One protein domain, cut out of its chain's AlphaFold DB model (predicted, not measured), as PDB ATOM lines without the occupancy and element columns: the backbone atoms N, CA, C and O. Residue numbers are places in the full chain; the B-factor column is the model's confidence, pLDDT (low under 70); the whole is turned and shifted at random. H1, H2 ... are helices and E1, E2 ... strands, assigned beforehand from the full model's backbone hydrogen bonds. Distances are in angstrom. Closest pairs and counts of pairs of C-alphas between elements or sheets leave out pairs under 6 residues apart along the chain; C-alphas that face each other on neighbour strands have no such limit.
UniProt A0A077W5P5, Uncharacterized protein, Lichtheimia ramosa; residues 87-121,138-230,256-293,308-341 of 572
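Overview. This is residues 87 to 121, 138 to 230, 256 to 293 and 308 to 341 of the 572 residues of an uncharacterized protein of Lichtheimia ramosa (UniProt A0A077W5P5). A strongly twisted, all-parallel sheet of four strands forms the middle layer of a three-layer body, with helices H2, H3 and H4 packed on one face and H1 and H5 on the other. The last helix, H6, meets the closing part of H1 with its first residues and runs away from it at about a right angle, off the sheet. The printed part has 200 residues with six named helices and four named strands, in the order E1 H1 E2 H2 E3 H3 E4 H4 H5 H6; the sheet's order is E2 E1 E3 E4 and the class is mixed, helices and strands. The whole is compact and rounded, with a radius of gyration of the C-alphas of 16.4 A and spans of 46 by 43 by 40 A.

Along the chain. E1, residues 87 to 92, begins at C-alpha 87 at (48.084, 37.452, 50.864). H1, residues 98 to 119, is the longest helix, 31.8 A from first to last C-alpha. After a cut comes E2, residues 160 to 167, the longest strand at 22.4 A. H2 is residues 176 to 189, 20.5 A long, and E3 is residues 194 to 199. H3 is residues 206 to 215, and E4, residues 221 to 225, ends at C-alpha 225 at (36.089, 56.163, 51.144). After the second cut H4 holds residues 258 to 271, 19.9 A long. After the third, H5 is residues 315 to 320 and H6 is residues 323 to 341, 27.3 A long, ending at C-alpha 341 at (29.247, 27.222, 47.630).

Arrangement. E2 and E4 are the edge strands. E2 and E1 are parallel at 17 degrees, with N 89 and O 163 2.8 A apart, within hydrogen-bond range. E1 and E3 are parallel at 24 degrees, with N 196 and O 90 at 2.8 A; E3 and E4 are parallel at 28 degrees, with N 222 and O 195 at 2.8 A. E3, H3, E4 form a strand-helix-strand unit, two parallel neighbour strands joined through a helix; E2, H2, E3 form a split one, with E1 between its strands. Both crossovers are right-handed. H1 lies over E3 at a height over the sheet of 6.4 A and runs only just slantwise to the strands, at 33 degrees to E3 on the local plane. With its residues 104 to 111 alone H1 touches H5, the same way at a shallow tilt of 28 degrees; the closest C-alphas, of Lys 111 and Ala 319, are 5.9 A apart. Residues 111 to 119 of H1 touch residues 323 to 327 of H6, about perpendicular at 83 degrees, closest at the C-alphas of Val 115 and Arg 323, 4.7 A. H6 is not on the sheet, but only just, with 4 pairs of C-alphas within 10 A. H3 is close to but not clearly touching H2, at 7.7 A between the closest C-alphas, of Glu 180 and Ile 211, and likewise H4, at 7.2 A between those of Met 209 and Leu 269. Residues 313 to 314 pair in parallel with residues 224 to 225 of E4. Every O i to N i+4 pair is within hydrogen-bond range in H3, H4, H5 and H6, against 17 of 18 in H1 and 9 of 10 in H2.

Size, cuts and confidence. The two C-alphas farthest apart, of Pro 121 and Asn 173, are 47.8 A apart. Residues 122 to 137, 231 to 255 and 294 to 307 are not printed, leaving gaps of 17.3, 14.1 and 20.2 A between C-alphas. Of the links that are printed whole, none is long. Residues 172 to 178, of which 176 to 178 belong to H2, stand free. The mean pLDDT of the printed part is 70.5, and 72 residues are under 70, among them residues 138 to 162 and 279 to 293.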
ATOM      1  N   PHE A  87      49.368  36.761  50.822       72.12
ATOM      2  CA  PHE A  87      48.084  37.452  50.864       72.12
ATOM      3  C   PHE A  87      48.015  38.486  49.733       72.12
ATOM      4  O   PHE A  87      48.642  39.538  49.799       72.12
ATOM      5  N   ARG A  88      47.275  38.189  48.665       79.56
ATOM      6  CA  ARG A  88      47.151  39.063  47.490       79.56
ATOM      7  C   ARG A  88      46.007  40.053  47.651       79.56
ATOM      8  O   ARG A  88      44.861  39.646  47.860       79.56
ATOM      9  N   VAL A  89      46.310  41.334  47.487       83.25
ATOM     10  CA  VAL A  89      45.354  42.440  47.576       83.25
ATOM     11  C   VAL A  89      45.272  43.135  46.227       83.25
ATOM     12  O   VAL A  89      46.286  43.566  45.687       83.25
ATOM     13  N   LEU A  90      44.062  43.242  45.689       86.56
ATOM     14  CA  LEU A  90      43.769  43.967  44.458       86.56
ATOM     15  C   LEU A  90      43.214  45.349  44.815       86.56
ATOM     16  O   LEU A  90      42.131  45.438  45.396       86.56
ATOM     17  N   PHE A  91      43.924  46.419  44.462       87.25
ATOM     18  CA  PHE A  91      43.411  47.782  44.598       87.25
ATOM     19  C   PHE A  91      42.725  48.224  43.310       87.25
ATOM     20  O   PHE A  91      43.277  48.099  42.221       87.25
ATOM     21  N   MET A  92      41.520  48.770  43.443       87.62
ATOM     22  CA  MET A  92      40.719  49.306  42.346       87.62
ATOM     23  C   MET A  92      40.119  50.658  42.729       87.62
ATOM     24  O   MET A  92      39.968  50.968  43.911       87.62
ATOM     25  N   GLY A  93      39.687  51.422  41.729       80.62
ATOM     26  CA  GLY A  93      38.890  52.633  41.918       80.62
ATOM     27  C   GLY A  93      39.591  53.901  41.448       80.62
ATOM     28  O   GLY A  93      40.790  53.916  41.201       80.62
ATOM     29  N   ASN A  94      38.812  54.970  41.281       69.00
ATOM     30  CA  ASN A  94      39.286  56.229  40.712       69.00
ATOM     31  C   ASN A  94      39.755  57.168  41.829       69.00
ATOM     32  O   ASN A  94      39.014  57.419  42.782       69.00
ATOM     33  N   THR A  95      40.946  57.755  41.692       61.59
ATOM     34  CA  THR A  95      41.372  58.857  42.563       61.59
ATOM     35  C   THR A  95      41.910  60.038  41.763       61.59
ATOM     36  O   THR A  95      42.559  59.883  40.737       61.59
ATOM     37  N   GLU A  96      41.605  61.255  42.220       57.47
ATOM     38  CA  GLU A  96      42.008  62.495  41.537       57.47
ATOM     39  C   GLU A  96      43.440  62.928  41.847       57.47
ATOM     40  O   GLU A  96      43.978  63.810  41.183       57.47
ATOM     41  N   SER A  97      44.052  62.347  42.877       62.66
ATOM     42  CA  SER A  97      45.368  62.757  43.346       62.66
ATOM     43  C   SER A  97      46.189  61.538  43.738       62.66
ATOM     44  O   SER A  97      45.917  60.920  44.773       62.66
ATOM     45  N   ILE A  98      47.231  61.276  42.951       59.72
ATOM     46  CA  ILE A  98      48.241  60.232  43.176       59.72
ATOM     47  C   ILE A  98      48.778  60.292  44.626       59.72
ATOM     48  O   ILE A  98      48.893  59.282  45.309       59.72
ATOM     49  N   GLY A  99      48.968  61.493  45.187       61.44
ATOM     50  CA  GLY A  99      49.430  61.641  46.574       61.44
ATOM     51  C   GLY A  99      48.466  61.105  47.649       61.44
ATOM     52  O   GLY A  99      48.911  60.518  48.635       61.44
ATOM     53  N   ASN A 100      47.145  61.268  47.485       69.38
ATOM     54  CA  ASN A 100      46.194  60.732  48.471       69.38
ATOM     55  C   ASN A 100      46.023  59.220  48.327       69.38
ATOM     56  O   ASN A 100      45.805  58.552  49.336       69.38
ATOM     57  N   ILE A 101      46.145  58.672  47.112       74.69
ATOM     58  CA  ILE A 101      45.955  57.236  46.926       74.69
ATOM     59  C   ILE A 101      47.121  56.424  47.469       74.69
ATOM     60  O   ILE A 101      46.882  55.428  48.146       74.69
ATOM     61  N   ASN A 102      48.358  56.886  47.287       75.25
ATOM     62  CA  ASN A 102      49.524  56.176  47.810       75.25
ATOM     63  C   ASN A 102      49.506  56.173  49.342       75.25
ATOM     64  O   ASN A 102      49.734  55.134  49.964       75.25
ATOM     65  N   ARG A 103      49.071  57.278  49.967       80.44
ATOM     66  CA  ARG A 103      48.782  57.303  51.409       80.44
ATOM     67  C   ARG A 103      47.698  56.289  51.791       80.44
ATOM     68  O   ARG A 103      47.867  55.568  52.772       80.44
ATOM     69  N   SER A 104      46.588  56.239  51.058       82.81
ATOM     70  CA  SER A 104      45.494  55.309  51.351       82.81
ATOM     71  C   SER A 104      45.910  53.841  51.215       82.81
ATOM     72  O   SER A 104      45.641  53.059  52.124       82.81
ATOM     73  N   LYS A 105      46.621  53.476  50.142       80.50
ATOM     74  CA  LYS A 105      47.208  52.142  49.940       80.50
ATOM     75  C   LYS A 105      48.155  51.780  51.072       80.50
ATOM     76  O   LYS A 105      47.979  50.740  51.695       80.50
ATOM     77  N   THR A 106      49.072  52.686  51.416       77.81
ATOM     78  CA  THR A 106      50.030  52.497  52.515       77.81
ATOM     79  C   THR A 106      49.315  52.189  53.828       77.81
ATOM     80  O   THR A 106      49.679  51.243  54.520       77.81
ATOM     81  N   LEU A 107      48.263  52.943  54.172       80.06
ATOM     82  CA  LEU A 107      47.481  52.692  55.386       80.06
ATOM     83  C   LEU A 107      46.797  51.320  55.363       80.06
ATOM     84  O   LEU A 107      46.790  50.625  56.381       80.06
ATOM     85  N   VAL A 108      46.252  50.913  54.214       84.38
ATOM     86  CA  VAL A 108      45.604  49.605  54.070       84.38
ATOM     87  C   VAL A 108      46.616  48.465  54.166       84.38
ATOM     88  O   VAL A 108      46.408  47.529  54.936       84.38
ATOM     89  N   LEU A 109      47.734  48.550  53.445       81.81
ATOM     90  CA  LEU A 109      48.791  47.537  53.444       81.81
ATOM     91  C   LEU A 109      49.449  47.398  54.809       81.81
ATOM     92  O   LEU A 109      49.609  46.280  55.303       81.81
ATOM     93  N   ARG A 110      49.744  48.525  55.467       77.88
ATOM     94  CA  ARG A 110      50.210  48.551  56.854       77.88
ATOM     95  C   ARG A 110      49.248  47.787  57.752       77.88
ATOM     96  O   ARG A 110      49.670  46.931  58.527       77.88
ATOM     97  N   LYS A 111      47.947  48.049  57.607       82.56
ATOM     98  CA  LYS A 111      46.937  47.393  58.425       82.56
ATOM     99  C   LYS A 111      46.873  45.890  58.190       82.56
ATOM    100  O   LYS A 111      46.836  45.126  59.146       82.56
ATOM    101  N   LEU A 112      46.873  45.455  56.935       81.94
ATOM    102  CA  LEU A 112      46.849  44.033  56.590       81.94
ATOM    103  C   LEU A 112      48.119  43.311  57.056       81.94
ATOM    104  O   LEU A 112      48.035  42.180  57.531       81.94
ATOM    105  N   SER A 113      49.263  43.991  57.021       74.81
ATOM    106  CA  SER A 113      50.516  43.475  57.582       74.81
ATOM    107  C   SER A 113      50.395  43.250  59.095       74.81
ATOM    108  O   SER A 113      50.696  42.161  59.577       74.81
ATOM    109  N   GLU A 114      49.844  44.215  59.848       73.00
ATOM    110  CA  GLU A 114      49.572  44.045  61.290       73.00
ATOM    111  C   GLU A 114      48.659  42.842  61.578       73.00
ATOM    112  O   GLU A 114      48.831  42.151  62.585       73.00
ATOM    113  N   VAL A 115      47.660  42.614  60.721       74.69
ATOM    114  CA  VAL A 115      46.719  41.490  60.829       74.69
ATOM    115  C   VAL A 115      47.451  40.171  60.663       74.69
ATOM    116  O   VAL A 115      47.349  39.308  61.536       74.69
ATOM    117  N   ILE A 116      48.222  40.035  59.591       71.44
ATOM    118  CA  ILE A 116      48.984  38.828  59.278       71.44
ATOM    119  C   ILE A 116      49.994  38.512  60.383       71.44
ATOM    120  O   ILE A 116      50.001  37.393  60.896       71.44
ATOM    121  N   ALA A 117      50.760  39.513  60.822       64.62
ATOM    122  CA  ALA A 117      51.698  39.384  61.932       64.62
ATOM    123  C   ALA A 117      51.018  38.870  63.216       64.62
ATOM    124  O   ALA A 117      51.586  38.077  63.964       64.62
ATOM    125  N   SER A 118      49.767  39.270  63.471       65.06
ATOM    126  CA  SER A 118      49.019  38.827  64.657       65.06
ATOM    127  C   SER A 118      48.422  37.423  64.571       65.06
ATOM    128  O   SER A 118      48.109  36.845  65.611       65.06
ATOM    129  N   LEU A 119      48.236  36.888  63.363       61.38
ATOM    130  CA  LEU A 119      47.679  35.548  63.146       61.38
ATOM    131  C   LEU A 119      48.720  34.442  63.301       61.38
ATOM    132  O   LEU A 119      48.368  33.264  63.397       61.38
ATOM    133  N   LEU A 120      49.992  34.816  63.339       56.84
ATOM    134  CA  LEU A 120      51.077  33.884  63.528       56.84
ATOM    135  C   LEU A 120      51.272  33.548  65.006       56.84
ATOM    136  O   LEU A 120      51.274  34.444  65.857       56.84
ATOM    137  N   PRO A 121      51.475  32.264  65.341       49.41
ATOM    138  CA  PRO A 121      51.859  31.884  66.680       49.41
ATOM    139  C   PRO A 121      53.204  32.541  66.971       49.41
ATOM    140  O   PRO A 121      54.209  32.256  66.320       49.41
ATOM    141  N   THR A 138      62.916  42.497  60.746       36.25
ATOM    142  CA  THR A 138      62.974  42.859  59.331       36.25
ATOM    143  C   THR A 138      61.615  43.407  58.900       36.25
ATOM    144  O   THR A 138      60.575  42.762  59.032       36.25
ATOM    145  N   HIS A 139      61.607  44.675  58.488       39.47
ATOM    146  CA  HIS A 139      60.449  45.347  57.910       39.47
ATOM    147  C   HIS A 139      60.630  45.239  56.403       39.47
ATOM    148  O   HIS A 139      61.580  45.809  55.867       39.47
ATOM    149  N   ASN A 140      59.760  44.503  55.714       41.66
ATOM    150  CA  ASN A 140      59.840  44.462  54.262       41.66
ATOM    151  C   ASN A 140      59.287  45.775  53.718       41.66
ATOM    152  O   ASN A 140      58.088  46.057  53.782       41.66
ATOM    153  N   VAL A 141      60.194  46.607  53.224       37.62
ATOM    154  CA  VAL A 141      59.847  47.794  52.464       37.62
ATOM    155  C   VAL A 141      59.561  47.335  51.043       37.62
ATOM    156  O   VAL A 141      60.480  47.002  50.298       37.62
ATOM    157  N   VAL A 142      58.285  47.271  50.672       41.59
ATOM    158  CA  VAL A 142      57.915  46.968  49.286       41.59
ATOM    159  C   VAL A 142      57.887  48.290  48.522       41.59
ATOM    160  O   VAL A 142      57.018  49.130  48.754       41.59
ATOM    161  N   PHE A 143      58.868  48.491  47.642       39.19
ATOM    162  CA  PHE A 143      58.862  49.578  46.664       39.19
ATOM    163  C   PHE A 143      58.042  49.123  45.457       39.19
ATOM    164  O   PHE A 143      58.379  48.125  44.825       39.19
ATOM    165  N   LEU A 144      56.943  49.818  45.169       42.56
ATOM    166  CA  LEU A 144      55.998  49.416  44.121       42.56
ATOM    167  C   LEU A 144      56.024  50.292  42.872       42.56
ATOM    168  O   LEU A 144      55.285  50.010  41.935       42.56
ATOM    169  N   ASP A 145      56.896  51.295  42.805       37.84
ATOM    170  CA  ASP A 145      57.032  52.094  41.593       37.84
ATOM    171  C   ASP A 145      58.461  52.621  41.424       37.84
ATOM    172  O   ASP A 145      59.076  53.095  42.380       37.84
ATOM    173  N   ALA A 146      58.980  52.581  40.195       40.91
ATOM    174  CA  ALA A 146      60.281  53.150  39.835       40.91
ATOM    175  C   ALA A 146      60.307  54.686  39.977       40.91
ATOM    176  O   ALA A 146      61.375  55.297  39.935       40.91
ATOM    177  N   PHE A 147      59.136  55.313  40.149       41.28
ATOM    178  CA  PHE A 147      58.971  56.763  40.235       41.28
ATOM    179  C   PHE A 147      58.433  57.270  41.580       41.28
ATOM    180  O   PHE A 147      58.430  58.486  41.792       41.28
ATOM    181  N   ASP A 148      58.014  56.390  42.499       42.00
ATOM    182  CA  ASP A 148      57.461  56.795  43.796       42.00
ATOM    183  C   ASP A 148      58.399  56.441  44.962       42.00
ATOM    184  O   ASP A 148      58.614  55.288  45.323       42.00
ATOM    185  N   THR A 149      58.979  57.479  45.563       40.44
ATOM    186  CA  THR A 149      60.044  57.383  46.584       40.44
ATOM    187  C   THR A 149      59.553  57.111  48.011       40.44
ATOM    188  O   THR A 149      60.351  57.163  48.947       40.44
ATOM    189  N   SER A 150      58.254  56.873  48.224       37.84
ATOM    190  CA  SER A 150      57.718  56.586  49.562       37.84
ATOM    191  C   SER A 150      57.752  55.081  49.865       37.84
ATOM    192  O   SER A 150      56.925  54.349  49.325       37.84
ATOM    193  N   PRO A 151      58.651  54.601  50.745       40.91
ATOM    194  CA  PRO A 151      58.667  53.202  51.156       40.91
ATOM    195  C   PRO A 151      57.359  52.821  51.863       40.91
ATOM    196  O   PRO A 151      56.938  53.497  52.807       40.91
ATOM    197  N   ILE A 152      56.723  51.722  51.445       42.47
ATOM    198  CA  ILE A 152      55.629  51.109  52.207       42.47
ATOM    199  C   ILE A 152      56.263  50.193  53.251       42.47
ATOM    200  O   ILE A 152      56.688  49.082  52.944       42.47
ATOM    201  N   GLU A 153      56.343  50.666  54.493       43.53
ATOM    202  CA  GLU A 153      56.770  49.846  55.628       43.53
ATOM    203  C   GLU A 153      55.692  48.790  55.931       43.53
ATOM    204  O   GLU A 153      54.626  49.103  56.475       43.53
ATOM    205  N   THR A 154      55.950  47.528  55.580       43.78
ATOM    206  CA  THR A 154      55.156  46.405  56.093       43.78
ATOM    207  C   THR A 154      55.669  45.991  57.473       43.78
ATOM    208  O   THR A 154      56.864  46.059  57.772       43.78
ATOM    209  N   TYR A 155      54.745  45.601  58.348       40.75
ATOM    210  CA  TYR A 155      55.071  45.102  59.681       40.75
ATOM    211  C   TYR A 155      55.456  43.620  59.615       40.75
ATOM    212  O   TYR A 155      54.598  42.792  59.332       40.75
ATOM    213  N   GLU A 156      56.712  43.338  59.977       46.72
ATOM    214  CA  GLU A 156      57.281  42.026  60.334       46.72
ATOM    215  C   GLU A 156      57.381  40.988  59.198       46.72
ATOM    216  O   GLU A 156      56.388  40.405  58.764       46.72
ATOM    217  N   ASP A 157      58.610  40.670  58.777       47.09
ATOM    218  CA  ASP A 157      58.876  39.507  57.932       47.09
ATOM    219  C   ASP A 157      58.783  38.213  58.743       47.09
ATOM    220  O   ASP A 157      59.715  37.768  59.413       47.09
ATOM    221  N   ASN A 158      57.608  37.605  58.684       44.72
ATOM    222  CA  ASN A 158      57.375  36.280  59.224       44.72
ATOM    223  C   ASN A 158      57.247  35.214  58.110       44.72
ATOM    224  O   ASN A 158      56.612  34.179  58.325       44.72
ATOM    225  N   GLY A 159      57.771  35.471  56.902       43.66
ATOM    226  CA  GLY A 159      57.590  34.591  55.738       43.66
ATOM    227  C   GLY A 159      56.188  34.652  55.110       43.66
ATOM    228  O   GLY A 159      55.791  33.739  54.377       43.66
ATOM    229  N   LEU A 160      55.421  35.710  55.401       52.34
ATOM    230  CA  LEU A 160      54.155  36.031  54.743       52.34
ATOM    231  C   LEU A 160      54.270  37.361  54.001       52.34
ATOM    232  O   LEU A 160      54.573  38.389  54.600       52.34
ATOM    233  N   HIS A 161      53.951  37.349  52.708       61.91
ATOM    234  CA  HIS A 161      54.021  38.535  51.856       61.91
ATOM    235  C   HIS A 161      52.616  39.035  51.514       61.91
ATOM    236  O   HIS A 161      51.794  38.268  50.999       61.91
ATOM    237  N   VAL A 162      52.351  40.325  51.752       66.62
ATOM    238  CA  VAL A 162      51.209  41.014  51.139       66.62
ATOM    239  C   VAL A 162      51.629  41.432  49.736       66.62
ATOM    240  O   VAL A 162      52.502  42.281  49.589       66.62
ATOM    241  N   ILE A 163      51.043  40.820  48.708       71.06
ATOM    242  CA  ILE A 163      51.304  41.213  47.319       71.06
ATOM    243  C   ILE A 163      50.223  42.195  46.894       71.06
ATOM    244  O   ILE A 163      49.041  41.849  46.856       71.06
ATOM    245  N   GLU A 164      50.646  43.408  46.565       77.81
ATOM    246  CA  GLU A 164      49.804  44.421  45.946       77.81
ATOM    247  C   GLU A 164      49.669  44.168  44.441       77.81
ATOM    248  O   GLU A 164      50.645  43.909  43.741       77.81
ATOM    249  N   ALA A 165      48.438  44.276  43.949       77.19
ATOM    250  CA  ALA A 165      48.123  44.410  42.539       77.19
ATOM    251  C   ALA A 165      47.305  45.688  42.348       77.19
ATOM    252  O   ALA A 165      46.147  45.764  42.769       77.19
ATOM    253  N   ASP A 166      47.921  46.699  41.745       78.50
ATOM    254  CA  ASP A 166      47.358  48.040  41.662       78.50
ATOM    255  C   ASP A 166      46.703  48.321  40.304       78.50
ATOM    256  O   ASP A 166      47.355  48.313  39.261       78.50
ATOM    257  N   PHE A 167      45.398  48.591  40.328       79.69
ATOM    258  CA  PHE A 167      44.581  48.958  39.168       79.69
ATOM    259  C   PHE A 167      43.833  50.278  39.414       79.69
ATOM    260  O   PHE A 167      42.695  50.463  38.984       79.69
ATOM    261  N   THR A 168      44.444  51.199  40.160       70.69
ATOM    262  CA  THR A 168      43.796  52.452  40.581       70.69
ATOM    263  C   THR A 168      44.085  53.669  39.695       70.69
ATOM    264  O   THR A 168      43.325  54.641  39.726       70.69
ATOM    265  N   ASP A 169      45.145  53.634  38.881       63.25
ATOM    266  CA  ASP A 169      45.479  54.710  37.941       63.25
ATOM    267  C   ASP A 169      44.981  54.390  36.524       63.25
ATOM    268  O   ASP A 169      45.683  53.833  35.684       63.25
ATOM    269  N   TYR A 170      43.714  54.719  36.272       57.78
ATOM    270  CA  TYR A 170      43.078  54.570  34.960       57.78
ATOM    271  C   TYR A 170      43.231  55.826  34.074       57.78
ATOM    272  O   TYR A 170      42.588  55.960  33.035       57.78
ATOM    273  N   ASN A 171      44.015  56.824  34.493       52.16
ATOM    274  CA  ASN A 171      43.707  58.201  34.113       52.16
ATOM    275  C   ASN A 171      44.384  58.738  32.840       52.16
ATOM    276  O   ASN A 171      44.345  59.946  32.622       52.16
ATOM    277  N   ASN A 172      44.951  57.903  31.968       48.50
ATOM    278  CA  ASN A 172      45.573  58.390  30.734       48.50
ATOM    279  C   ASN A 172      45.259  57.492  29.539       48.50
ATOM    280  O   ASN A 172      45.912  56.476  29.374       48.50
ATOM    281  N   ASN A 173      44.296  57.921  28.713       51.50
ATOM    282  CA  ASN A 173      44.207  57.790  27.244       51.50
ATOM    283  C   ASN A 173      44.482  56.442  26.531       51.50
ATOM    284  O   ASN A 173      44.349  56.404  25.308       51.50
ATOM    285  N   ASP A 174      44.800  55.357  27.230       49.69
ATOM    286  CA  ASP A 174      45.164  54.071  26.646       49.69
ATOM    287  C   ASP A 174      44.009  53.071  26.752       49.69
ATOM    288  O   ASP A 174      43.694  52.536  27.813       49.69
ATOM    289  N   ASP A 175      43.394  52.858  25.590       60.84
ATOM    290  CA  ASP A 175      42.618  51.697  25.154       60.84
ATOM    291  C   ASP A 175      41.858  50.954  26.267       60.84
ATOM    292  O   ASP A 175      42.295  49.928  26.796       60.84
ATOM    293  N   ASP A 176      40.676  51.483  26.588       63.94
ATOM    294  CA  ASP A 176      39.782  51.019  27.644       63.94
ATOM    295  C   ASP A 176      39.693  49.488  27.744       63.94
ATOM    296  O   ASP A 176      39.788  48.928  28.836       63.94
ATOM    297  N   ASN A 177      39.585  48.782  26.618       67.12
ATOM    298  CA  ASN A 177      39.467  47.322  26.572       67.12
ATOM    299  C   ASN A 177      40.668  46.584  27.197       67.12
ATOM    300  O   ASN A 177      40.498  45.511  27.779       67.12
ATOM    301  N   GLN A 178      41.871  47.159  27.142       71.94
ATOM    302  CA  GLN A 178      43.080  46.539  27.685       71.94
ATOM    303  C   GLN A 178      43.120  46.566  29.214       71.94
ATOM    304  O   GLN A 178      43.719  45.682  29.824       71.94
ATOM    305  N   TYR A 179      42.504  47.555  29.865       76.56
ATOM    306  CA  TYR A 179      42.465  47.621  31.330       76.56
ATOM    307  C   TYR A 179      41.658  46.468  31.931       76.56
ATOM    308  O   TYR A 179      42.166  45.717  32.762       76.56
ATOM    309  N   GLU A 180      40.423  46.284  31.465       78.69
ATOM    310  CA  GLU A 180      39.557  45.202  31.941       78.69
ATOM    311  C   GLU A 180      40.147  43.839  31.596       78.69
ATOM    312  O   GLU A 180      40.164  42.947  32.441       78.69
ATOM    313  N   GLN A 181      40.723  43.691  30.400       76.44
ATOM    314  CA  GLN A 181      41.395  42.457  30.020       76.44
ATOM    315  C   GLN A 181      42.604  42.156  30.917       76.44
ATOM    316  O   GLN A 181      42.761  41.010  31.335       76.44
ATOM    317  N   ARG A 182      43.436  43.151  31.260       77.50
ATOM    318  CA  ARG A 182      44.570  42.976  32.188       77.50
ATOM    319  C   ARG A 182      44.103  42.608  33.592       77.50
ATOM    320  O   ARG A 182      44.626  41.653  34.162       77.50
ATOM    321  N   LEU A 183      43.103  43.314  34.118       82.19
ATOM    322  CA  LEU A 183      42.537  43.055  35.442       82.19
ATOM    323  C   LEU A 183      41.937  41.650  35.519       82.19
ATOM    324  O   LEU A 183      42.269  40.879  36.417       82.19
ATOM    325  N   MET A 184      41.102  41.281  34.546       83.69
ATOM    326  CA  MET A 184      40.470  39.965  34.514       83.69
ATOM    327  C   MET A 184      41.483  38.852  34.243       83.69
ATOM    328  O   MET A 184      41.368  37.779  34.829       83.69
ATOM    329  N   ASN A 185      42.509  39.089  33.418       78.62
ATOM    330  CA  ASN A 185      43.606  38.139  33.243       78.62
ATOM    331  C   ASN A 185      44.360  37.924  34.561       78.62
ATOM    332  O   ASN A 185      44.593  36.780  34.941       78.62
ATOM    333  N   TYR A 186      44.671  38.994  35.299       80.12
ATOM    334  CA  TYR A 186      45.321  38.895  36.608       80.12
ATOM    335  C   TYR A 186      44.462  38.101  37.600       80.12
ATOM    336  O   TYR A 186      44.930  37.114  38.159       80.12
ATOM    337  N   VAL A 187      43.184  38.457  37.739       82.06
ATOM    338  CA  VAL A 187      42.214  37.763  38.605       82.06
ATOM    339  C   VAL A 187      42.038  36.283  38.241       82.06
ATOM    340  O   VAL A 187      41.798  35.457  39.115       82.06
ATOM    341  N   ASN A 188      42.123  35.927  36.959       81.00
ATOM    342  CA  ASN A 188      41.971  34.539  36.516       81.00
ATOM    343  C   ASN A 188      43.264  33.717  36.633       81.00
ATOM    344  O   ASN A 188      43.198  32.492  36.618       81.00
ATOM    345  N   THR A 189      44.421  34.371  36.733       73.12
ATOM    346  CA  THR A 189      45.735  33.715  36.848       73.12
ATOM    347  C   THR A 189      46.266  33.696  38.281       73.12
ATOM    348  O   THR A 189      47.128  32.877  38.593       73.12
ATOM    349  N   HIS A 190      45.742  34.555  39.157       74.69
ATOM    350  CA  HIS A 190      46.191  34.702  40.536       74.69
ATOM    351  C   HIS A 190      45.031  34.550  41.521       74.69
ATOM    352  O   HIS A 190      43.965  35.141  41.352       74.69
ATOM    353  N   ASP A 191      45.280  33.844  42.623       78.44
ATOM    354  CA  ASP A 191      44.339  33.762  43.741       78.44
ATOM    355  C   ASP A 191      44.340  35.074  44.541       78.44
ATOM    356  O   ASP A 191      45.122  35.250  45.481       78.44
ATOM    357  N   VAL A 192      43.479  36.014  44.148       81.88
ATOM    358  CA  VAL A 192      43.246  37.276  44.870       81.88
ATOM    359  C   VAL A 192      42.498  36.998  46.176       81.88
ATOM    360  O   VAL A 192      41.451  36.350  46.181       81.88
ATOM    361  N   ASN A 193      43.020  37.496  47.301       84.62
ATOM    362  CA  ASN A 193      42.437  37.263  48.624       84.62
ATOM    363  C   ASN A 193      41.523  38.390  49.099       84.62
ATOM    364  O   ASN A 193      40.656  38.128  49.928       84.62
ATOM    365  N   LEU A 194      41.717  39.613  48.602       89.88
ATOM    366  CA  LEU A 194      40.932  40.787  48.974       89.88
ATOM    367  C   LEU A 194      40.930  41.817  47.846       89.88
ATOM    368  O   LEU A 194      41.986  42.133  47.303       89.88
ATOM    369  N   VAL A 195      39.761  42.373  47.539       92.25
ATOM    370  CA  VAL A 195      39.618  43.548  46.674       92.25
ATOM    371  C   VAL A 195      39.332  44.759  47.540       92.25
ATOM    372  O   VAL A 195      38.372  44.765  48.309       92.25
ATOM    373  N   ILE A 196      40.140  45.799  47.389       92.56
ATOM    374  CA  ILE A 196      39.920  47.099  48.011       92.56
ATOM    375  C   ILE A 196      39.466  48.061  46.922       92.56
ATOM    376  O   ILE A 196      40.225  48.380  46.008       92.56
ATOM    377  N   TYR A 197      38.224  48.529  47.027       92.38
ATOM    378  CA  TYR A 197      37.686  49.525  46.107       92.38
ATOM    379  C   TYR A 197      37.742  50.913  46.743       92.38
ATOM    380  O   TYR A 197      36.972  51.226  47.653       92.38
ATOM    381  N   PHE A 198      38.651  51.749  46.255       90.00
ATOM    382  CA  PHE A 198      38.775  53.138  46.662       90.00
ATOM    383  C   PHE A 198      37.744  54.004  45.945       90.00
ATOM    384  O   PHE A 198      37.789  54.201  44.732       90.00
ATOM    385  N   TYR A 199      36.826  54.567  46.722       86.81
ATOM    386  CA  TYR A 199      35.830  55.505  46.235       86.81
ATOM    387  C   TYR A 199      36.150  56.921  46.701       86.81
ATOM    388  O   TYR A 199      36.341  57.172  47.891       86.81
ATOM    389  N   ASN A 200      36.196  57.857  45.761       79.69
ATOM    390  CA  ASN A 200      36.360  59.279  46.031       79.69
ATOM    391  C   ASN A 200      35.012  60.016  45.879       79.69
ATOM    392  O   ASN A 200      33.945  59.416  45.896       79.69
ATOM    393  N   HIS A 201      35.047  61.342  45.753       70.19
ATOM    394  CA  HIS A 201      33.849  62.169  45.588       70.19
ATOM    395  C   HIS A 201      33.311  62.223  44.145       70.19
ATOM    396  O   HIS A 201      32.293  62.875  43.902       70.19
ATOM    397  N   LYS A 202      33.964  61.564  43.176       70.94
ATOM    398  CA  LYS A 202      33.390  61.400  41.836       70.94
ATOM    399  C   LYS A 202      32.258  60.390  41.899       70.94
ATOM    400  O   LYS A 202      32.260  59.503  42.744       70.94
ATOM    401  N   GLN A 203      31.303  60.499  40.978       66.56
ATOM    402  CA  GLN A 203      30.312  59.440  40.829       66.56
ATOM    403  C   GLN A 203      31.032  58.111  40.571       66.56
ATOM    404  O   GLN A 203      31.992  58.098  39.796       66.56
ATOM    405  N   PRO A 204      30.605  57.008  41.211       67.31
ATOM    406  CA  PRO A 204      31.262  55.734  40.990       67.31
ATOM    407  C   PRO A 204      31.039  55.375  39.527       67.31
ATOM    408  O   PRO A 204      29.928  55.534  39.037       67.31
ATOM    409  N   ASP A 205      32.068  54.962  38.808       76.81
ATOM    410  CA  ASP A 205      31.929  54.666  37.384       76.81
ATOM    411  C   ASP A 205      31.121  53.368  37.190       76.81
ATOM    412  O   ASP A 205      31.385  52.371  37.870       76.81
ATOM    413  N   ASP A 206      30.133  53.374  36.286       82.69
ATOM    414  CA  ASP A 206      29.292  52.200  35.978       82.69
ATOM    415  C   ASP A 206      30.149  51.021  35.520       82.69
ATOM    416  O   ASP A 206      29.842  49.866  35.810       82.69
ATOM    417  N   ARG A 207      31.274  51.306  34.861       81.00
ATOM    418  CA  ARG A 207      32.221  50.279  34.448       81.00
ATOM    419  C   ARG A 207      32.937  49.635  35.628       81.00
ATOM    420  O   ARG A 207      33.033  48.414  35.695       81.00
ATOM    421  N   SER A 208      33.425  50.443  36.568       84.25
ATOM    422  CA  SER A 208      34.031  49.919  37.796       84.25
ATOM    423  C   SER A 208      33.027  49.054  38.557       84.25
ATOM    424  O   SER A 208      33.391  47.989  39.045       84.25
ATOM    425  N   MET A 209      31.755  49.461  38.589       89.69
ATOM    426  CA  MET A 209      30.680  48.662  39.176       89.69
ATOM    427  C   MET A 209      30.434  47.359  38.409       89.69
ATOM    428  O   MET A 209      30.342  46.318  39.043       89.69
ATOM    429  N   ALA A 210      30.425  47.374  37.074       88.31
ATOM    430  CA  ALA A 210      30.291  46.159  36.269       88.31
ATOM    431  C   ALA A 210      31.446  45.166  36.504       88.31
ATOM    432  O   ALA A 210      31.221  43.960  36.568       88.31
ATOM    433  N   ILE A 211      32.681  45.652  36.680       88.62
ATOM    434  CA  ILE A 211      33.819  44.792  37.042       88.62
ATOM    435  C   ILE A 211      33.629  44.248  38.463       88.62
ATOM    436  O   ILE A 211      33.747  43.045  38.677       88.62
ATOM    437  N   LEU A 212      33.289  45.098  39.437       90.69
ATOM    438  CA  LEU A 212      33.023  44.657  40.810       90.69
ATOM    439  C   LEU A 212      31.875  43.647  40.885       90.69
ATOM    440  O   LEU A 212      31.943  42.728  41.691       90.69
ATOM    441  N   GLU A 213      30.857  43.771  40.040       92.12
ATOM    442  CA  GLU A 213      29.758  42.815  39.904       92.12
ATOM    443  C   GLU A 213      30.257  41.451  39.399       92.12
ATOM    444  O   GLU A 213      29.853  40.419  39.926       92.12
ATOM    445  N   GLN A 214      31.212  41.417  38.462       89.31
ATOM    446  CA  GLN A 214      31.852  40.166  38.023       89.31
ATOM    447  C   GLN A 214      32.755  39.535  39.097       89.31
ATOM    448  O   GLN A 214      32.935  38.313  39.127       89.31
ATOM    449  N   LEU A 215      33.365  40.358  39.956       89.62
ATOM    450  CA  LEU A 215      34.199  39.906  41.076       89.62
ATOM    451  C   LEU A 215      33.365  39.528  42.310       89.62
ATOM    452  O   LEU A 215      33.805  38.717  43.134       89.62
ATOM    453  N   SER A 216      32.161  40.091  42.421       87.31
ATOM    454  CA  SER A 216      31.186  39.836  43.474       87.31
ATOM    455  C   SER A 216      30.882  38.343  43.541       87.31
ATOM    456  O   SER A 216      30.604  37.690  42.536       87.31
ATOM    457  N   GLY A 217      31.008  37.761  44.732       81.00
ATOM    458  CA  GLY A 217      30.825  36.323  44.928       81.00
ATOM    459  C   GLY A 217      31.996  35.448  44.456       81.00
ATOM    460  O   GLY A 217      31.905  34.227  44.566       81.00
ATOM    461  N   ARG A 218      33.118  36.006  43.983       83.50
ATOM    462  CA  ARG A 218      34.385  35.259  43.806       83.50
ATOM    463  C   ARG A 218      35.381  35.555  44.919       83.50
ATOM    464  O   ARG A 218      36.097  34.653  45.346       83.50
ATOM    465  N   MET A 219      35.412  36.801  45.374       87.31
ATOM    466  CA  MET A 219      36.393  37.329  46.318       87.31
ATOM    467  C   MET A 219      35.759  38.390  47.225       87.31
ATOM    468  O   MET A 219      34.760  38.999  46.834       87.31
ATOM    469  N   PRO A 220      36.308  38.620  48.430       88.94
ATOM    470  CA  PRO A 220      35.781  39.640  49.319       88.94
ATOM    471  C   PRO A 220      36.093  41.030  48.769       88.94
ATOM    472  O   PRO A 220      37.239  41.327  48.431       88.94
ATOM    473  N   ILE A 221      35.071  41.884  48.718       91.75
ATOM    474  CA  ILE A 221      35.178  43.274  48.269       91.75
ATOM    475  C   ILE A 221      34.980  44.199  49.471       91.75
ATOM    476  O   ILE A 221      33.932  44.166  50.120       91.75
ATOM    477  N   TRP A 222      35.972  45.047  49.745       92.62
ATOM    478  CA  TRP A 222      35.910  46.081  50.775       92.62
ATOM    479  C   TRP A 222      35.904  47.476  50.134       92.62
ATOM    480  O   TRP A 222      36.953  47.965  49.705       92.62
ATOM    481  N   PRO A 223      34.740  48.140  50.045       91.88
ATOM    482  CA  PRO A 223      34.683  49.524  49.596       91.88
ATOM    483  C   PRO A 223      35.188  50.460  50.702       91.88
ATOM    484  O   PRO A 223      34.741  50.365  51.847       91.88
ATOM    485  N   LEU A 224      36.096  51.377  50.364       90.31
ATOM    486  CA  LEU A 224      36.649  52.373  51.283       90.31
ATOM    487  C   LEU A 224      36.550  53.784  50.693       90.31
ATOM    488  O   LEU A 224      36.892  54.013  49.534       90.31
ATOM    489  N   LEU A 225      36.129  54.748  51.513       87.56
ATOM    490  CA  LEU A 225      36.089  56.163  51.144       87.56
ATOM    491  C   LEU A 225      37.484  56.784  51.263       87.56
ATOM    492  O   LEU A 225      38.059  56.871  52.354       87.56
ATOM    493  N   VAL A 226      38.003  57.285  50.146       84.56
ATOM    494  CA  VAL A 226      39.199  58.127  50.099       84.56
ATOM    495  C   VAL A 226      38.760  59.571  50.310       84.56
ATOM    496  O   VAL A 226      38.339  60.263  49.382       84.56
ATOM    497  N   TYR A 227      38.832  60.022  51.560       73.00
ATOM    498  CA  TYR A 227      38.477  61.382  51.946       73.00
ATOM    499  C   TYR A 227      39.728  62.143  52.388       73.00
ATOM    500  O   TYR A 227      40.364  61.781  53.375       73.00
ATOM    501  N   SER A 228      40.081  63.217  51.674       62.25
ATOM    502  CA  SER A 228      41.104  64.144  52.159       62.25
ATOM    503  C   SER A 228      40.479  65.013  53.242       62.25
ATOM    504  O   SER A 228      39.686  65.912  52.970       62.25
ATOM    505  N   SER A 229      40.828  64.735  54.493       46.84
ATOM    506  CA  SER A 229      40.380  65.503  55.654       46.84
ATOM    507  C   SER A 229      40.968  66.914  55.720       46.84
ATOM    508  O   SER A 229      40.670  67.617  56.678       46.84
ATOM    509  N   ILE A 230      41.761  67.357  54.731       44.34
ATOM    510  CA  ILE A 230      42.350  68.699  54.699       44.34
ATOM    511  C   ILE A 230      41.267  69.715  54.304       44.34
ATOM    512  O   ILE A 230      40.948  69.863  53.120       44.34
ATOM    513  N   ASP A 256      30.264  67.154  49.156       64.75
ATOM    514  CA  ASP A 256      29.396  66.115  49.701       64.75
ATOM    515  C   ASP A 256      29.983  65.645  51.042       64.75
ATOM    516  O   ASP A 256      31.185  65.378  51.153       64.75
ATOM    517  N   SER A 257      29.145  65.562  52.077       75.12
ATOM    518  CA  SER A 257      29.583  65.028  53.369       75.12
ATOM    519  C   SER A 257      30.010  63.559  53.222       75.12
ATOM    520  O   SER A 257      29.513  62.856  52.340       75.12
ATOM    521  N   ILE A 258      30.882  63.064  54.109       74.25
ATOM    522  CA  ILE A 258      31.296  61.645  54.137       74.25
ATOM    523  C   ILE A 258      30.068  60.719  54.153       74.25
ATOM    524  O   ILE A 258      30.037  59.734  53.422       74.25
ATOM    525  N   ALA A 259      29.033  61.076  54.921       74.94
ATOM    526  CA  ALA A 259      27.780  60.327  54.984       74.94
ATOM    527  C   ALA A 259      27.058  60.295  53.628       74.94
ATOM    528  O   ALA A 259      26.622  59.241  53.179       74.94
ATOM    529  N   THR A 260      26.990  61.434  52.933       80.00
ATOM    530  CA  THR A 260      26.384  61.531  51.597       80.00
ATOM    531  C   THR A 260      27.162  60.718  50.559       80.00
ATOM    532  O   THR A 260      26.556  60.049  49.724       80.00
ATOM    533  N   LEU A 261      28.497  60.747  50.609       80.62
ATOM    534  CA  LEU A 261      29.350  59.951  49.722       80.62
ATOM    535  C   LEU A 261      29.198  58.452  49.983       80.62
ATOM    536  O   LEU A 261      29.026  57.690  49.033       80.62
ATOM    537  N   GLY A 262      29.199  58.047  51.255       83.00
ATOM    538  CA  GLY A 262      28.907  56.677  51.663       83.00
ATOM    539  C   GLY A 262      27.545  56.226  51.142       83.00
ATOM    540  O   GLY A 262      27.458  55.227  50.441       83.00
ATOM    541  N   GLN A 263      26.492  57.016  51.356       83.25
ATOM    542  CA  GLN A 263      25.148  56.674  50.886       83.25
ATOM    543  C   GLN A 263      25.078  56.513  49.359       83.25
ATOM    544  O   GLN A 263      24.478  55.555  48.873       83.25
ATOM    545  N   LYS A 264      25.720  57.406  48.592       85.06
ATOM    546  CA  LYS A 264      25.796  57.295  47.124       85.06
ATOM    547  C   LYS A 264      26.483  55.999  46.690       85.06
ATOM    548  O   LYS A 264      25.996  55.331  45.779       85.06
ATOM    549  N   LEU A 265      27.586  55.626  47.343       87.31
ATOM    550  CA  LEU A 265      28.283  54.378  47.039       87.31
ATOM    551  C   LEU A 265      27.447  53.153  47.441       87.31
ATOM    552  O   LEU A 265      27.297  52.253  46.621       87.31
ATOM    553  N   CYS A 266      26.836  53.142  48.630       87.06
ATOM    554  CA  CYS A 266      25.927  52.077  49.079       87.06
ATOM    555  C   CYS A 266      24.787  51.844  48.085       87.06
ATOM    556  O   CYS A 266      24.513  50.702  47.719       87.06
ATOM    557  N   GLN A 267      24.138  52.922  47.629       87.19
ATOM    558  CA  GLN A 267      23.053  52.851  46.649       87.19
ATOM    559  C   GLN A 267      23.524  52.228  45.338       87.19
ATOM    560  O   GLN A 267      22.807  51.418  44.753       87.19
ATOM    561  N   LYS A 268      24.733  52.571  44.884       88.62
ATOM    562  CA  LYS A 268      25.260  52.049  43.625       88.62
ATOM    563  C   LYS A 268      25.706  50.592  43.734       88.62
ATOM    564  O   LYS A 268      25.360  49.793  42.871       88.62
ATOM    565  N   LEU A 269      26.368  50.220  44.828       90.19
ATOM    566  CA  LEU A 269      26.700  48.823  45.128       90.19
ATOM    567  C   LEU A 269      25.435  47.955  45.212       90.19
ATOM    568  O   LEU A 269      25.398  46.869  44.642       90.19
ATOM    569  N   ALA A 270      24.376  48.463  45.854       87.31
ATOM    570  CA  ALA A 270      23.086  47.784  45.932       87.31
ATOM    571  C   ALA A 270      22.403  47.661  44.559       87.31
ATOM    572  O   ALA A 270      21.860  46.606  44.242       87.31
ATOM    573  N   HIS A 271      22.455  48.711  43.730       89.06
ATOM    574  CA  HIS A 271      21.895  48.692  42.376       89.06
ATOM    575  C   HIS A 271      22.506  47.581  41.509       89.06
ATOM    576  O   HIS A 271      21.774  46.881  40.815       89.06
ATOM    577  N   HIS A 272      23.823  47.387  41.610       87.50
ATOM    578  CA  HIS A 272      24.571  46.342  40.905       87.50
ATOM    579  C   HIS A 272      24.616  44.995  41.644       87.50
ATOM    580  O   HIS A 272      25.325  44.090  41.220       87.50
ATOM    581  N   GLN A 273      23.894  44.846  42.762       89.12
ATOM    582  CA  GLN A 273      23.878  43.616  43.570       89.12
ATOM    583  C   GLN A 273      25.288  43.134  43.976       89.12
ATOM    584  O   GLN A 273      25.549  41.936  44.097       89.12
ATOM    585  N   ILE A 274      26.214  44.071  44.197       87.88
ATOM    586  CA  ILE A 274      27.595  43.762  44.569       87.88
ATOM    587  C   ILE A 274      27.625  43.359  46.043       87.88
ATOM    588  O   ILE A 274      27.272  44.141  46.928       87.88
ATOM    589  N   GLN A 275      28.081  42.138  46.314       87.00
ATOM    590  CA  GLN A 275      28.259  41.606  47.654       87.00
ATOM    591  C   GLN A 275      29.579  42.119  48.229       87.00
ATOM    592  O   GLN A 275      30.665  41.678  47.849       87.00
ATOM    593  N   THR A 276      29.483  43.046  49.174       88.56
ATOM    594  CA  THR A 276      30.638  43.569  49.907       88.56
ATOM    595  C   THR A 276      30.779  42.911  51.272       88.56
ATOM    596  O   THR A 276      29.884  42.212  51.750       88.56
ATOM    597  N   ILE A 277      31.923  43.128  51.916       84.94
ATOM    598  CA  ILE A 277      32.121  42.765  53.319       84.94
ATOM    599  C   ILE A 277      31.080  43.500  54.175       84.94
ATOM    600  O   ILE A 277      31.025  44.728  54.182       84.94
ATOM    601  N   ASP A 278      30.268  42.733  54.902       72.75
ATOM    602  CA  ASP A 278      29.250  43.257  55.810       72.75
ATOM    603  C   ASP A 278      29.869  43.537  57.188       72.75
ATOM    604  O   ASP A 278      30.299  42.623  57.898       72.75
ATOM    605  N   LEU A 279      29.914  44.818  57.565       67.75
ATOM    606  CA  LEU A 279      30.437  45.266  58.856       67.75
ATOM    607  C   LEU A 279      29.453  45.045  60.011       67.75
ATOM    608  O   LEU A 279      29.884  44.957  61.161       67.75
ATOM    609  N   ASN A 280      28.157  44.874  59.750       58.47
ATOM    610  CA  ASN A 280      27.176  44.613  60.808       58.47
ATOM    611  C   ASN A 280      27.363  43.220  61.423       58.47
ATOM    612  O   ASN A 280      27.064  42.998  62.597       58.47
ATOM    613  N   LEU A 281      27.959  42.290  60.675       50.38
ATOM    614  CA  LEU A 281      28.300  40.949  61.152       50.38
ATOM    615  C   LEU A 281      29.509  40.919  62.097       50.38
ATOM    616  O   LEU A 281      29.953  39.831  62.459       50.38
ATOM    617  N   THR A 282      30.090  42.058  62.485       51.06
ATOM    618  CA  THR A 282      31.469  42.107  63.008       51.06
ATOM    619  C   THR A 282      31.583  42.482  64.481       51.06
ATOM    620  O   THR A 282      32.688  42.461  65.020       51.06
ATOM    621  N   SER A 283      30.469  42.759  65.176       47.59
ATOM    622  CA  SER A 283      30.443  43.266  66.568       47.59
ATOM    623  C   SER A 283      31.308  44.517  66.808       47.59
ATOM    624  O   SER A 283      31.511  44.916  67.950       47.59
ATOM    625  N   VAL A 284      31.818  45.144  65.744       48.72
ATOM    626  CA  VAL A 284      32.479  46.444  65.797       48.72
ATOM    627  C   VAL A 284      31.362  47.460  65.946       48.72
ATOM    628  O   VAL A 284      30.673  47.749  64.973       48.72
ATOM    629  N   ASN A 285      31.134  47.946  67.165       48.31
ATOM    630  CA  ASN A 285      30.211  49.045  67.388       48.31
ATOM    631  C   ASN A 285      30.874  50.320  66.846       48.31
ATOM    632  O   ASN A 285      31.853  50.784  67.440       48.31
ATOM    633  N   PRO A 286      30.400  50.896  65.725       49.09
ATOM    634  CA  PRO A 286      30.991  52.118  65.200       49.09
ATOM    635  C   PRO A 286      30.904  53.225  66.255       49.09
ATOM    636  O   PRO A 286      31.833  54.002  66.402       49.09
ATOM    637  N   GLU A 287      29.854  53.253  67.076       47.00
ATOM    638  CA  GLU A 287      29.637  54.289  68.092       47.00
ATOM    639  C   GLU A 287      30.658  54.261  69.246       47.00
ATOM    640  O   GLU A 287      30.847  55.275  69.917       47.00
ATOM    641  N   GLU A 288      31.363  53.143  69.458       41.94
ATOM    642  CA  GLU A 288      32.365  52.998  70.526       41.94
ATOM    643  C   GLU A 288      33.730  53.601  70.183       41.94
ATOM    644  O   GLU A 288      34.546  53.795  71.089       41.94
ATOM    645  N   HIS A 289      33.988  53.968  68.919       44.69
ATOM    646  CA  HIS A 289      35.183  54.747  68.600       44.69
ATOM    647  C   HIS A 289      34.844  56.230  68.377       44.69
ATOM    648  O   HIS A 289      34.040  56.575  67.505       44.69
ATOM    649  N   PRO A 290      35.529  57.155  69.077       41.81
ATOM    650  CA  PRO A 290      35.245  58.593  69.014       41.81
ATOM    651  C   PRO A 290      35.426  59.214  67.612       41.81
ATOM    652  O   PRO A 290      34.950  60.319  67.356       41.81
ATOM    653  N   HIS A 291      36.071  58.502  66.679       39.84
ATOM    654  CA  HIS A 291      36.253  58.910  65.279       39.84
ATOM    655  C   HIS A 291      35.095  58.520  64.336       39.84
ATOM    656  O   HIS A 291      35.039  59.008  63.208       39.84
ATOM    657  N   PHE A 292      34.171  57.664  64.775       41.41
ATOM    658  CA  PHE A 292      32.950  57.300  64.039       41.41
ATOM    659  C   PHE A 292      31.731  58.085  64.538       41.41
ATOM    660  O   PHE A 292      30.886  58.481  63.739       41.41
ATOM    661  N   ALA A 293      31.678  58.383  65.841       39.56
ATOM    662  CA  ALA A 293      30.543  59.032  66.503       39.56
ATOM    663  C   ALA A 293      30.294  60.500  66.091       39.56
ATOM    664  O   ALA A 293      29.303  61.100  66.502       39.56
ATOM    665  N   ASN A 308      21.434  44.884  53.298       39.59
ATOM    666  CA  ASN A 308      22.380  45.129  54.400       39.59
ATOM    667  C   ASN A 308      23.574  46.043  54.031       39.59
ATOM    668  O   ASN A 308      24.719  45.608  54.097       39.59
ATOM    669  N   ASN A 309      23.353  47.304  53.666       44.19
ATOM    670  CA  ASN A 309      24.444  48.230  53.333       44.19
ATOM    671  C   ASN A 309      24.331  49.503  54.163       44.19
ATOM    672  O   ASN A 309      23.644  50.395  53.694       44.19
ATOM    673  N   ASP A 310      25.000  49.651  55.316       57.38
ATOM    674  CA  ASP A 310      24.949  50.966  55.993       57.38
ATOM    675  C   ASP A 310      26.175  51.415  56.804       57.38
ATOM    676  O   ASP A 310      26.090  52.388  57.548       57.38
ATOM    677  N   VAL A 311      27.363  50.830  56.602       70.62
ATOM    678  CA  VAL A 311      28.602  51.513  57.021       70.62
ATOM    679  C   VAL A 311      29.697  51.306  55.979       70.62
ATOM    680  O   VAL A 311      30.310  50.247  55.908       70.62
ATOM    681  N   ILE A 312      29.973  52.330  55.169       82.50
ATOM    682  CA  ILE A 312      31.212  52.395  54.382       82.50
ATOM    683  C   ILE A 312      32.210  53.228  55.176       82.50
ATOM    684  O   ILE A 312      31.933  54.365  55.558       82.50
ATOM    685  N   LEU A 313      33.380  52.649  55.417       85.31
ATOM    686  CA  LEU A 313      34.446  53.275  56.186       85.31
ATOM    687  C   LEU A 313      35.266  54.207  55.303       85.31
ATOM    688  O   LEU A 313      35.512  53.928  54.130       85.31
ATOM    689  N   THR A 314      35.785  55.274  55.896       85.81
ATOM    690  CA  THR A 314      36.958  55.954  55.338       85.81
ATOM    691  C   THR A 314      38.214  55.101  55.513       85.81
ATOM    692  O   THR A 314      38.279  54.241  56.392       85.81
ATOM    693  N   VAL A 315      39.243  55.351  54.702       84.75
ATOM    694  CA  VAL A 315      40.531  54.647  54.838       84.75
ATOM    695  C   VAL A 315      41.172  54.881  56.212       84.75
ATOM    696  O   VAL A 315      41.691  53.943  56.815       84.75
ATOM    697  N   ASP A 316      41.086  56.103  56.747       79.69
ATOM    698  CA  ASP A 316      41.590  56.410  58.091       79.69
ATOM    699  C   ASP A 316      40.818  55.610  59.160       79.69
ATOM    700  O   ASP A 316      41.420  55.018  60.052       79.69
ATOM    701  N   GLN A 317      39.489  55.514  59.040       80.75
ATOM    702  CA  GLN A 317      38.667  54.687  59.928       80.75
ATOM    703  C   GLN A 317      39.026  53.199  59.839       80.75
ATOM    704  O   GLN A 317      39.164  52.544  60.870       80.75
ATOM    705  N   PHE A 318      39.239  52.669  58.635       86.25
ATOM    706  CA  PHE A 318      39.704  51.294  58.443       86.25
ATOM    707  C   PHE A 318      41.035  51.030  59.166       86.25
ATOM    708  O   PHE A 318      41.166  50.029  59.873       86.25
ATOM    709  N   ALA A 319      41.997  51.953  59.071       78.62
ATOM    710  CA  ALA A 319      43.291  51.819  59.741       78.62
ATOM    711  C   ALA A 319      43.164  51.730  61.280       78.62
ATOM    712  O   ALA A 319      43.983  51.073  61.932       78.62
ATOM    713  N   THR A 320      42.115  52.333  61.860       78.44
ATOM    714  CA  THR A 320      41.852  52.301  63.312       78.44
ATOM    715  C   THR A 320      41.201  51.014  63.824       78.44
ATOM    716  O   THR A 320      41.277  50.756  65.024       78.44
ATOM    717  N   ILE A 321      40.608  50.182  62.958       77.75
ATOM    718  CA  ILE A 321      39.986  48.906  63.363       77.75
ATOM    719  C   ILE A 321      41.040  48.019  64.028       77.75
ATOM    720  O   ILE A 321      42.182  47.986  63.586       77.75
ATOM    721  N   HIS A 322      40.729  47.263  65.079       77.00
ATOM    722  CA  HIS A 322      41.746  46.378  65.640       77.00
ATOM    723  C   HIS A 322      42.086  45.230  64.677       77.00
ATOM    724  O   HIS A 322      41.220  44.623  64.056       77.00
ATOM    725  N   ARG A 323      43.371  44.873  64.589       75.19
ATOM    726  CA  ARG A 323      43.871  43.831  63.675       75.19
ATOM    727  C   ARG A 323      43.150  42.474  63.803       75.19
ATOM    728  O   ARG A 323      42.825  41.852  62.799       75.19
ATOM    729  N   TYR A 324      42.801  42.051  65.021       72.12
ATOM    730  CA  TYR A 324      42.052  40.805  65.234       72.12
ATOM    731  C   TYR A 324      40.620  40.878  64.678       72.12
ATOM    732  O   TYR A 324      40.077  39.863  64.250       72.12
ATOM    733  N   GLN A 325      40.016  42.072  64.647       77.25
ATOM    734  CA  GLN A 325      38.694  42.280  64.059       77.25
ATOM    735  C   GLN A 325      38.789  42.133  62.542       77.25
ATOM    736  O   GLN A 325      38.019  41.374  61.972       77.25
ATOM    737  N   VAL A 326      39.781  42.752  61.893       79.94
ATOM    738  CA  VAL A 326      39.995  42.600  60.441       79.94
ATOM    739  C   VAL A 326      40.209  41.129  60.056       79.94
ATOM    740  O   VAL A 326      39.577  40.652  59.115       79.94
ATOM    741  N   ALA A 327      41.020  40.379  60.813       77.62
ATOM    742  CA  ALA A 327      41.170  38.934  60.608       77.62
ATOM    743  C   ALA A 327      39.833  38.186  60.710       77.62
ATOM    744  O   ALA A 327      39.481  37.410  59.821       77.62
ATOM    745  N   ALA A 328      39.075  38.436  61.783       74.25
ATOM    746  CA  ALA A 328      37.789  37.789  62.015       74.25
ATOM    747  C   ALA A 328      36.775  38.109  60.906       74.25
ATOM    748  O   ALA A 328      36.015  37.231  60.502       74.25
ATOM    749  N   ILE A 329      36.783  39.338  60.389       79.00
ATOM    750  CA  ILE A 329      35.931  39.785  59.282       79.00
ATOM    751  C   ILE A 329      36.223  38.979  58.018       79.00
ATOM    752  O   ILE A 329      35.316  38.378  57.440       79.00
ATOM    753  N   LEU A 330      37.494  38.922  57.619       81.06
ATOM    754  CA  LEU A 330      37.915  38.196  56.421       81.06
ATOM    755  C   LEU A 330      37.641  36.692  56.548       81.06
ATOM    756  O   LEU A 330      37.166  36.064  55.601       81.06
ATOM    757  N   GLN A 331      37.876  36.116  57.731       78.19
ATOM    758  CA  GLN A 331      37.590  34.708  57.997       78.19
ATOM    759  C   GLN A 331      36.087  34.409  57.932       78.19
ATOM    760  O   GLN A 331      35.694  33.441  57.285       78.19
ATOM    761  N   ARG A 332      35.236  35.247  58.544       75.88
ATOM    762  CA  ARG A 332      33.771  35.085  58.501       75.88
ATOM    763  C   ARG A 332      33.232  35.171  57.084       75.88
ATOM    764  O   ARG A 332      32.400  34.346  56.721       75.88
ATOM    765  N   TRP A 333      33.717  36.127  56.290       81.88
ATOM    766  CA  TRP A 333      33.330  36.234  54.885       81.88
ATOM    767  C   TRP A 333      33.662  34.942  54.134       81.88
ATOM    768  O   TRP A 333      32.788  34.380  53.481       81.88
ATOM    769  N   ARG A 334      34.885  34.415  54.301       76.62
ATOM    770  CA  ARG A 334      35.304  33.161  53.661       76.62
ATOM    771  C   ARG A 334      34.431  31.985  54.099       76.62
ATOM    772  O   ARG A 334      33.933  31.266  53.248       76.62
ATOM    773  N   THR A 335      34.170  31.825  55.396       74.44
ATOM    774  CA  THR A 335      33.304  30.743  55.895       74.44
ATOM    775  C   THR A 335      31.868  30.859  55.379       74.44
ATOM    776  O   THR A 335      31.287  29.858  54.971       74.44
ATOM    777  N   ALA A 336      31.286  32.063  55.360       74.62
ATOM    778  CA  ALA A 336      29.951  32.279  54.806       74.62
ATOM    779  C   ALA A 336      29.904  31.958  53.304       74.62
ATOM    780  O   ALA A 336      28.944  31.350  52.833       74.62
ATOM    781  N   HIS A 337      30.958  32.320  52.571       73.62
ATOM    782  CA  HIS A 337      31.093  32.050  51.144       73.62
ATOM    783  C   HIS A 337      31.260  30.563  50.825       73.62
ATOM    784  O   HIS A 337      30.571  30.037  49.953       73.62
ATOM    785  N   ASP A 338      32.124  29.868  51.565       71.50
ATOM    786  CA  ASP A 338      32.363  28.431  51.402       71.50
ATOM    787  C   ASP A 338      31.099  27.623  51.734       71.50
ATOM    788  O   ASP A 338      30.742  26.698  51.002       71.50
ATOM    789  N   ASN A 339      30.358  28.029  52.771       71.44
ATOM    790  CA  ASN A 339      29.073  27.422  53.123       71.44
ATOM    791  C   ASN A 339      28.010  27.639  52.030       71.44
ATOM    792  O   ASN A 339      27.245  26.725  51.738       71.44
ATOM    793  N   GLN A 340      27.984  28.809  51.383       65.00
ATOM    794  CA  GLN A 340      27.086  29.074  50.248       65.00
ATOM    795  C   GLN A 340      27.472  28.274  48.993       65.00
ATOM    796  O   GLN A 340      26.597  27.825  48.252       65.00
ATOM    797  N   LYS A 341      28.771  28.055  48.747       59.06
ATOM    798  CA  LYS A 341      29.247  27.222  47.630       59.06
ATOM    799  C   LYS A 341      28.909  25.745  47.811       59.06
ATOM    800  O   LYS A 341      28.522  25.106  46.831       59.06
TER     801      LYS A 341